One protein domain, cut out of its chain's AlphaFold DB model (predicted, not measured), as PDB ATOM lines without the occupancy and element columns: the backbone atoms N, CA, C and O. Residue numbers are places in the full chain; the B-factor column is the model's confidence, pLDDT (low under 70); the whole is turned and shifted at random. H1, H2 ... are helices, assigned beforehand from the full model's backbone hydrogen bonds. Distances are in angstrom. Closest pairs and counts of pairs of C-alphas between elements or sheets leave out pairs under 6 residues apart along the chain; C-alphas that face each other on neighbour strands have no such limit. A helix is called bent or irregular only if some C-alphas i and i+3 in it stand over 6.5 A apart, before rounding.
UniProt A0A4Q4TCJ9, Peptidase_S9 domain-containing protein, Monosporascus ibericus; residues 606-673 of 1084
ATOM      1  N   TRP A 606       0.271 -13.474  12.016       80.12
ATOM      2  CA  TRP A 606       1.509 -14.261  12.027       80.12
ATOM      3  C   TRP A 606       1.521 -15.365  13.092       80.12
ATOM      4  O   TRP A 606       2.435 -16.173  13.099       80.12
ATOM      5  N   SER A 607       0.548 -15.392  14.011       71.56
ATOM      6  CA  SER A 607       0.464 -16.428  15.053       71.56
ATOM      7  C   SER A 607      -0.315 -17.662  14.592       71.56
ATOM      8  O   SER A 607      -0.039 -18.774  15.031       71.56
ATOM      9  N   ALA A 608      -1.264 -17.466  13.671       69.00
ATOM     10  CA  ALA A 608      -2.041 -18.528  13.031       69.00
ATOM     11  C   ALA A 608      -1.369 -19.111  11.772       69.00
ATOM     12  O   ALA A 608      -1.771 -20.165  11.282       69.00
ATOM     13  N   THR A 609      -0.373 -18.410  11.228       64.50
ATOM     14  CA  THR A 609       0.417 -18.839  10.069       64.50
ATOM     15  C   THR A 609       1.769 -19.308  10.603       64.50
ATOM     16  O   THR A 609       2.418 -18.515  11.266       64.50
ATOM     17  N   ASP A 610       2.229 -20.533  10.323       63.22
ATOM     18  CA  ASP A 610       3.539 -21.075  10.772       63.22
ATOM     19  C   ASP A 610       4.775 -20.342  10.169       63.22
ATOM     20  O   ASP A 610       5.824 -20.938   9.925       63.22
ATOM     21  N   ALA A 611       4.661 -19.050   9.851       71.00
ATOM     22  CA  ALA A 611       5.668 -18.219   9.206       71.00
ATOM     23  C   ALA A 611       6.196 -17.145  10.167       71.00
ATOM     24  O   ALA A 611       5.430 -16.432  10.816       71.00
ATOM     25  N   GLU A 612       7.517 -16.971  10.210       75.62
ATOM     26  CA  GLU A 612       8.152 -15.940  11.033       75.62
ATOM     27  C   GLU A 612       7.881 -14.523  10.483       75.62
ATOM     28  O   GLU A 612       7.962 -14.294   9.272       75.62
ATOM     29  N   PRO A 613       7.577 -13.528  11.340       79.12
ATOM     30  CA  PRO A 613       7.306 -12.168  10.888       79.12
ATOM     31  C   PRO A 613       8.596 -11.460  10.426       79.12
ATOM     32  O   PRO A 613       9.504 -11.256  11.234       79.12
ATOM     33  N   PRO A 614       8.675 -10.966   9.176       81.75
ATOM     34  CA  PRO A 614       9.899 -10.364   8.654       81.75
ATOM     35  C   PRO A 614      10.186  -8.970   9.241       81.75
ATOM     36  O   PRO A 614       9.281  -8.183   9.555       81.75
ATOM     37  N   GLY A 615      11.476  -8.633   9.331       83.56
ATOM     38  CA  GLY A 615      11.964  -7.310   9.721       83.56
ATOM     39  C   GLY A 615      11.899  -6.303   8.567       83.56
ATOM     40  O   GLY A 615      12.659  -6.400   7.606       83.56
ATOM     41  N   LEU A 616      11.027  -5.294   8.676       85.19
ATOM     42  CA  LEU A 616      10.810  -4.297   7.612       85.19
ATOM     43  C   LEU A 616      12.045  -3.427   7.320       85.19
ATOM     44  O   LEU A 616      12.255  -3.031   6.179       85.19
ATOM     45  N   LEU A 617      12.864  -3.144   8.337       84.06
ATOM     46  CA  LEU A 617      14.083  -2.349   8.185       84.06
ATOM     47  C   LEU A 617      15.166  -3.128   7.427       84.06
ATOM     48  O   LEU A 617      15.723  -2.605   6.467       84.06
ATOM     49  N   ASN A 618      15.396  -4.395   7.786       84.19
ATOM     50  CA  ASN A 618      16.339  -5.262   7.073       84.19
ATOM     51  C   ASN A 618      15.903  -5.463   5.620       84.19
ATOM     52  O   ASN A 618      16.721  -5.359   4.714       84.19
ATOM     53  N   MET A 619      14.599  -5.642   5.387       84.38
ATOM     54  CA  MET A 619      14.035  -5.699   4.039       84.38
ATOM     55  C   MET A 619      14.333  -4.424   3.232       84.38
ATOM     56  O   MET A 619      14.708  -4.524   2.068       84.38
ATOM     57  N   LEU A 620      14.182  -3.235   3.827       84.38
ATOM     58  CA  LEU A 620      14.477  -1.966   3.151       84.38
ATOM     59  C   LEU A 620      15.976  -1.813   2.846       84.38
ATOM     60  O   LEU A 620      16.329  -1.365   1.760       84.38
ATOM     61  N   ILE A 621      16.857  -2.202   3.772       85.31
ATOM     62  CA  ILE A 621      18.312  -2.155   3.559       85.31
ATOM     63  C   ILE A 621      18.719  -3.117   2.438       85.31
ATOM     64  O   ILE A 621      19.423  -2.721   1.509       85.31
ATOM     65  N   TYR A 622      18.247  -4.365   2.490       84.44
ATOM     66  CA  TYR A 622      18.552  -5.369   1.472       84.44
ATOM     67  C   TYR A 622      17.973  -5.011   0.107       84.44
ATOM     68  O   TYR A 622      18.627  -5.269  -0.897       84.44
ATOM     69  N   MET A 623      16.838  -4.308   0.045       84.94
ATOM     70  CA  MET A 623      16.300  -3.800  -1.221       84.94
ATOM     71  C   MET A 623      17.314  -2.937  -1.995       84.94
ATOM     72  O   MET A 623      17.337  -3.009  -3.222       84.94
ATOM     73  N   PHE A 624      18.169  -2.163  -1.313       84.69
ATOM     74  CA  PHE A 624      19.198  -1.336  -1.960       84.69
ATOM     75  C   PHE A 624      20.572  -2.011  -2.046       84.69
ATOM     76  O   PHE A 624      21.242  -1.887  -3.070       84.69
ATOM     77  N   LEU A 625      21.011  -2.706  -0.990       86.12
ATOM     78  CA  LEU A 625      22.360  -3.291  -0.924       86.12
ATOM     79  C   LEU A 625      22.457  -4.668  -1.597       86.12
ATOM     80  O   LEU A 625      23.507  -5.010  -2.136       86.12
ATOM     81  N   GLN A 626      21.395  -5.474  -1.542       84.50
ATOM     82  CA  GLN A 626      21.366  -6.850  -2.048       84.50
ATOM     83  C   GLN A 626      19.984  -7.194  -2.646       84.50
ATOM     84  O   GLN A 626      19.223  -7.963  -2.060       84.50
ATOM     85  N   PRO A 627      19.643  -6.686  -3.846       72.81
ATOM     86  CA  PRO A 627      18.284  -6.749  -4.412       72.81
ATOM     87  C   PRO A 627      17.767  -8.167  -4.746       72.81
ATOM     88  O   PRO A 627      16.672  -8.327  -5.286       72.81
ATOM     89  N   THR A 628      18.540  -9.219  -4.458       67.38
ATOM     90  CA  THR A 628      18.231 -10.615  -4.798       67.38
ATOM     91  C   THR A 628      18.158 -11.583  -3.618       67.38
ATOM     92  O   THR A 628      17.679 -12.703  -3.842       67.38
ATOM     93  N   SER A 629      18.599 -11.195  -2.417       71.19
ATOM     94  CA  SER A 629      18.504 -12.000  -1.191       71.19
ATOM     95  C   SER A 629      17.291 -11.564  -0.365       71.19
ATOM     96  O   SER A 629      17.092 -10.389  -0.075       71.19
ATOM     97  N   LEU A 630      16.444 -12.529  -0.011       66.50
ATOM     98  CA  LEU A 630      15.345 -12.352   0.933       66.50
ATOM     99  C   LEU A 630      15.416 -13.522   1.908       66.50
ATOM    100  O   LEU A 630      15.262 -14.663   1.476       66.50
ATOM    101  N   ASP A 631      15.649 -13.241   3.189       65.75
ATOM    102  CA  ASP A 631      15.698 -14.283   4.220       65.75
ATOM    103  C   ASP A 631      14.290 -14.847   4.480       65.75
ATOM    104  O   ASP A 631      14.099 -16.059   4.524       65.75
ATOM    105  N   ILE A 632      13.283 -13.966   4.581       75.62
ATOM    106  CA  ILE A 632      11.877 -14.321   4.828       75.62
ATOM    107  C   ILE A 632      10.967 -13.470   3.918       75.62
ATOM    108  O   ILE A 632      10.994 -12.237   4.020       75.62
ATOM    109  N   PRO A 633      10.162 -14.073   3.020       79.06
ATOM    110  CA  PRO A 633       9.252 -13.329   2.152       79.06
ATOM    111  C   PRO A 633       7.999 -12.852   2.909       79.06
ATOM    112  O   PRO A 633       7.356 -13.613   3.623       79.06
ATOM    113  N   LEU A 634       7.615 -11.593   2.697       82.94
ATOM    114  CA  LEU A 634       6.394 -10.968   3.214       82.94
ATOM    115  C   LEU A 634       5.152 -11.384   2.407       82.94
ATOM    116  O   LEU A 634       4.092 -11.615   2.981       82.94
ATOM    117  N   TYR A 635       5.265 -11.463   1.078       85.06
ATOM    118  CA  TYR A 635       4.179 -11.872   0.179       85.06
ATOM    119  C   TYR A 635       4.720 -12.575  -1.075       85.06
ATOM    120  O   TYR A 635       5.905 -12.478  -1.413       85.06
ATOM    121  N   SER A 636       3.855 -13.301  -1.787       83.31
ATOM    122  CA  SER A 636       4.237 -14.052  -2.988       83.31
ATOM    123  C   SER A 636       4.695 -13.122  -4.124       83.31
ATOM    124  O   SER A 636       4.027 -12.155  -4.475       83.31
ATOM    125  N   GLY A 637       5.862 -13.398  -4.716       83.19
ATOM    126  CA  GLY A 637       6.412 -12.583  -5.811       83.19
ATOM    127  C   GLY A 637       7.115 -11.282  -5.386       83.19
ATOM    128  O   GLY A 637       7.496 -10.494  -6.252       83.19
ATOM    129  N   GLN A 638       7.355 -11.068  -4.086       85.31
ATOM    130  CA  GLN A 638       8.017  -9.868  -3.549       85.31
ATOM    131  C   GLN A 638       9.342  -9.519  -4.243       85.31
ATOM    132  O   GLN A 638       9.583  -8.352  -4.547       85.31
ATOM    133  N   LYS A 639      10.184 -10.519  -4.535       83.88
ATOM    134  CA  LYS A 639      11.485 -10.314  -5.192       83.88
ATOM    135  C   LYS A 639      11.346  -9.602  -6.538       83.88
ATOM    136  O   LYS A 639      12.082  -8.665  -6.828       83.88
ATOM    137  N   THR A 640      10.379 -10.021  -7.351       87.50
ATOM    138  CA  THR A 640      10.134  -9.423  -8.667       87.50
ATOM    139  C   THR A 640       9.654  -7.982  -8.534       87.50
ATOM    140  O   THR A 640      10.134  -7.108  -9.251       87.50
ATOM    141  N   VAL A 641       8.756  -7.712  -7.582       89.31
ATOM    142  CA  VAL A 641       8.224  -6.363  -7.342       89.31
ATOM    143  C   VAL A 641       9.319  -5.406  -6.865       89.31
ATOM    144  O   VAL A 641       9.426  -4.305  -7.398       89.31
ATOM    145  N   GLN A 642      10.167  -5.820  -5.919       88.19
ATOM    146  CA  GLN A 642      11.254  -4.977  -5.405       88.19
ATOM    147  C   GLN A 642      12.259  -4.590  -6.493       88.19
ATOM    148  O   GLN A 642      12.645  -3.425  -6.579       88.19
ATOM    149  N   ILE A 643      12.624  -5.532  -7.369       88.75
ATOM    150  CA  ILE A 643      13.515  -5.256  -8.505       88.75
ATOM    151  C   ILE A 643      12.865  -4.259  -9.473       88.75
ATOM    152  O   ILE A 643      13.520  -3.309  -9.897       88.75
ATOM    153  N   ILE A 644      11.576  -4.430  -9.797       91.19
ATOM    154  CA  ILE A 644      10.849  -3.501 -10.679       91.19
ATOM    155  C   ILE A 644      10.810  -2.094 -10.073       91.19
ATOM    156  O   ILE A 644      11.100  -1.127 -10.774       91.19
ATOM    157  N   LEU A 645      10.485  -1.971  -8.783       90.44
ATOM    158  CA  LEU A 645      10.422  -0.682  -8.091       90.44
ATOM    159  C   LEU A 645      11.787   0.010  -8.032       90.44
ATOM    160  O   LEU A 645      11.866   1.212  -8.280       90.44
ATOM    161  N   LEU A 646      12.862  -0.739  -7.765       90.19
ATOM    162  CA  LEU A 646      14.224  -0.204  -7.733       90.19
ATOM    163  C   LEU A 646      14.675   0.285  -9.116       90.19
ATOM    164  O   LEU A 646      15.200   1.392  -9.232       90.19
ATOM    165  N   LEU A 647      14.434  -0.502 -10.169       90.75
ATOM    166  CA  LEU A 647      14.743  -0.105 -11.548       90.75
ATOM    167  C   LEU A 647      13.964   1.144 -11.955       90.75
ATOM    168  O   LEU A 647      14.520   2.069 -12.545       90.75
ATOM    169  N   LEU A 648      12.682   1.188 -11.606       91.69
ATOM    170  CA  LEU A 648      11.815   2.316 -11.894       91.69
ATOM    171  C   LEU A 648      12.289   3.580 -11.160       91.69
ATOM    172  O   LEU A 648      12.354   4.632 -11.794       91.69
ATOM    173  N   ALA A 649      12.698   3.482  -9.890       90.38
ATOM    174  CA  ALA A 649      13.288   4.595  -9.144       90.38
ATOM    175  C   ALA A 649      14.619   5.067  -9.759       90.38
ATOM    176  O   ALA A 649      14.827   6.268  -9.919       90.38
ATOM    177  N   PHE A 650      15.490   4.140 -10.170       90.94
ATOM    178  CA  PHE A 650      16.775   4.466 -10.798       90.94
ATOM    179  C   PHE A 650      16.601   5.194 -12.138       90.94
ATOM    180  O   PHE A 650      17.293   6.174 -12.403       90.94
ATOM    181  N   ILE A 651      15.631   4.775 -12.959       93.25
ATOM    182  CA  ILE A 651      15.314   5.416 -14.247       93.25
ATOM    183  C   ILE A 651      14.782   6.846 -14.063       93.25
ATOM    184  O   ILE A 651      15.027   7.697 -14.919       93.25
ATOM    185  N   GLN A 652      14.086   7.148 -12.961       91.62
ATOM    186  CA  GLN A 652      13.566   8.504 -12.738       91.62
ATOM    187  C   GLN A 652      14.667   9.542 -12.484       91.62
ATOM    188  O   GLN A 652      14.456  10.709 -12.805       91.62
ATOM    189  N   VAL A 653      15.836   9.155 -11.957       91.31
ATOM    190  CA  VAL A 653      16.913  10.111 -11.634       91.31
ATOM    191  C   VAL A 653      17.470  10.792 -12.899       91.31
ATOM    192  O   VAL A 653      17.465  12.024 -12.949       91.31
ATOM    193  N   PRO A 654      17.862  10.067 -13.971       92.19
ATOM    194  CA  PRO A 654      18.237  10.695 -15.240       92.19
ATOM    195  C   PRO A 654      17.117  11.514 -15.894       92.19
ATOM    196  O   PRO A 654      17.398  12.535 -16.519       92.19
ATOM    197  N   ILE A 655      15.853  11.089 -15.761       91.12
ATOM    198  CA  ILE A 655      14.704  11.814 -16.328       91.12
ATOM    199  C   ILE A 655      14.541  13.169 -15.633       91.12
ATOM    200  O   ILE A 655      14.432  14.187 -16.317       91.12
ATOM    201  N   LEU A 656      14.575  13.192 -14.298       87.81
ATOM    202  CA  LEU A 656      14.448  14.421 -13.512       87.81
ATOM    203  C   LEU A 656      15.615  15.386 -13.784       87.81
ATOM    204  O   LEU A 656      15.415  16.596 -13.828       87.81
ATOM    205  N   LEU A 657      16.812  14.857 -14.046       89.75
ATOM    206  CA  LEU A 657      18.000  15.650 -14.359       89.75
ATOM    207  C   LEU A 657      17.955  16.287 -15.757       89.75
ATOM    208  O   LEU A 657      18.235  17.473 -15.916       89.75
ATOM    209  N   LEU A 658      17.650  15.493 -16.789       89.44
ATOM    210  CA  LEU A 658      17.909  15.878 -18.181       89.44
ATOM    211  C   LEU A 658      16.672  16.388 -18.924       89.44
ATOM    212  O   LEU A 658      16.819  17.184 -19.852       89.44
ATOM    213  N   LEU A 659      15.460  15.961 -18.550       89.56
ATOM    214  CA  LEU A 659      14.267  16.232 -19.359       89.56
ATOM    215  C   LEU A 659      13.980  17.734 -19.476       89.56
ATOM    216  O   LEU A 659      13.755  18.230 -20.579       89.56
ATOM    217  N   LYS A 660      14.021  18.465 -18.357       86.75
ATOM    218  CA  LYS A 660      13.700  19.897 -18.325       86.75
ATOM    219  C   LYS A 660      14.744  20.768 -19.050       86.75
ATOM    220  O   LYS A 660      14.337  21.500 -19.953       86.75
ATOM    221  N   PRO A 661      16.061  20.678 -18.766       87.50
ATOM    222  CA  PRO A 661      17.066  21.487 -19.460       87.50
ATOM    223  C   PRO A 661      17.130  21.207 -20.966       87.50
ATOM    224  O   PRO A 661      17.238  22.136 -21.767       87.50
ATOM    225  N   LEU A 662      17.036  19.935 -21.378       88.19
ATOM    226  CA  LEU A 662      17.084  19.570 -22.798       88.19
ATOM    227  C   LEU A 662      15.834  20.025 -23.553       88.19
ATOM    228  O   LEU A 662      15.948  20.469 -24.696       88.19
ATOM    229  N   TYR A 663      14.661  19.959 -22.917       87.06
ATOM    230  CA  TYR A 663      13.427  20.472 -23.506       87.06
ATOM    231  C   TYR A 663      13.492  21.986 -23.719       87.06
ATOM    232  O   TYR A 663      13.221  22.455 -24.822       87.06
ATOM    233  N   LEU A 664      13.928  22.740 -22.704       85.19
ATOM    234  CA  LEU A 664      14.077  24.196 -22.810       85.19
ATOM    235  C   LEU A 664      15.113  24.587 -23.874       85.19
ATOM    236  O   LEU A 664      14.889  25.518 -24.644       85.19
ATOM    237  N   ARG A 665      16.214  23.831 -24.001       85.38
ATOM    238  CA  ARG A 665      17.195  24.032 -25.080       85.38
ATOM    239  C   ARG A 665      16.592  23.790 -26.461       85.38
ATOM    240  O   ARG A 665      16.879  24.535 -27.396       85.38
ATOM    241  N   TRP A 666      15.790  22.739 -26.611       87.38
ATOM    242  CA  TRP A 666      15.110  22.441 -27.870       87.38
ATOM    243  C   TRP A 666      14.094  23.532 -28.238       87.38
ATOM    244  O   TRP A 666      14.065  23.966 -29.390       87.38
ATOM    245  N   GLU A 667      13.325  24.022 -27.264       84.88
ATOM    246  CA  GLU A 667      12.378  25.128 -27.442       84.88
ATOM    247  C   GLU A 667      13.094  26.426 -27.837       84.88
ATOM    248  O   GLU A 667      12.703  27.065 -28.815       84.88
ATOM    249  N   HIS A 668      14.204  26.763 -27.170       81.44
ATOM    250  CA  HIS A 668      15.040  27.918 -27.518       81.44
ATOM    251  C   HIS A 668      15.600  27.819 -28.939       81.44
ATOM    252  O   HIS A 668      15.504  28.759 -29.727       81.44
ATOM    253  N   ASN A 669      16.136  26.655 -29.312       83.50
ATOM    254  CA  ASN A 669      16.649  26.421 -30.661       83.50
ATOM    255  C   ASN A 669      15.542  26.528 -31.722       83.50
ATOM    256  O   ASN A 669      15.779  27.073 -32.800       83.50
ATOM    257  N   GLN A 670      14.324  26.059 -31.425       82.38
ATOM    258  CA  GLN A 670      13.168  26.266 -32.302       82.38
ATOM    259  C   GLN A 670      12.757  27.737 -32.403       82.38
ATOM    260  O   GLN A 670      12.418  28.190 -33.497       82.38
ATOM    261  N   ALA A 671      12.763  28.479 -31.292       78.38
ATOM    262  CA  ALA A 671      12.449  29.906 -31.283       78.38
ATOM    263  C   ALA A 671      13.448  30.688 -32.149       78.38
ATOM    264  O   ALA A 671      13.030  31.468 -33.011       78.38
ATOM    265  N   ARG A 672      14.749  30.371 -32.033       74.69
ATOM    266  CA  ARG A 672      15.793  30.914 -32.918       74.69
ATOM    267  C   ARG A 672      15.573  30.537 -34.383       74.69
ATOM    268  O   ARG A 672      15.673  31.401 -35.249       74.69
ATOM    269  N   ALA A 673      15.238  29.277 -34.675       75.00
ATOM    270  CA  ALA A 673      14.985  28.812 -36.043       75.00
ATOM    271  C   ALA A 673      13.770  29.498 -36.699       75.00
ATOM    272  O   ALA A 673      13.740  29.668 -37.915       75.00
TER     273      ALA A 673
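Overview. This is residues 606 to 673 of the 1084 residues of the protein "Peptidase_S9 domain-containing protein" of Monosporascus ibericus (UniProt A0A4Q4TCJ9). Look first at the long helix H2, bent partway along, which makes most of the length of an extended rod; the short helix H1 and the long link after it sit beside its first part, while residues 647 to 673 stand free and stick out as an arm. The printed part has 68 residues with two named helices, H1 then H2, and no named strand; its class is all helix. The radius of gyration of the C-alphas is 20.5 A, and they span 70 by 20 by 16 A.

Along the chain. Find C-alpha 638 at (8.017, -9.868, -3.549), where H2, residues 638 to 673, begins. By its hydrogen bonds it was assigned as one helix, but it is bent: C-alphas 657 and 660 are 7.2 A apart. Arm H2a, residues 638 to 657, is 29.5 A long; arm H2b, residues 660 to 673, is 19.9 A long and ends at C-alpha 673, (14.985, 28.812, -36.043). Go back to C-alpha 616 at (10.810, -4.297, 7.612) for H1, residues 616 to 625, 14.4 A long.

Arrangement. The lines of H2a and H2b stand at a steep tilt of 39 degrees. H2a touches H1 with residues 642 to 646 alone; look at Met 623 and Gln 642, whose C-alphas are the closest, 6.7 A apart. H1 and H2a run the same way at a steep tilt of 58 degrees. H1 and H2b are apart. Every O i to N i+4 pair is within hydrogen-bond range in H2b, against 5 of 6 in H1 and 13 of 16 in H2a.

Size, cuts and confidence. The farthest C-alphas, those of Ala 608 and Ala 673, are 70.3 A apart. Without the free stretch, the body spans 32 by 18 by 13 A. The link from H1 to H2, residues 626 to 637, is long. The printed part has no cut. Its mean pLDDT is 83.0; look for values under 70 at residues 608 to 610, 628, and 630 to 631.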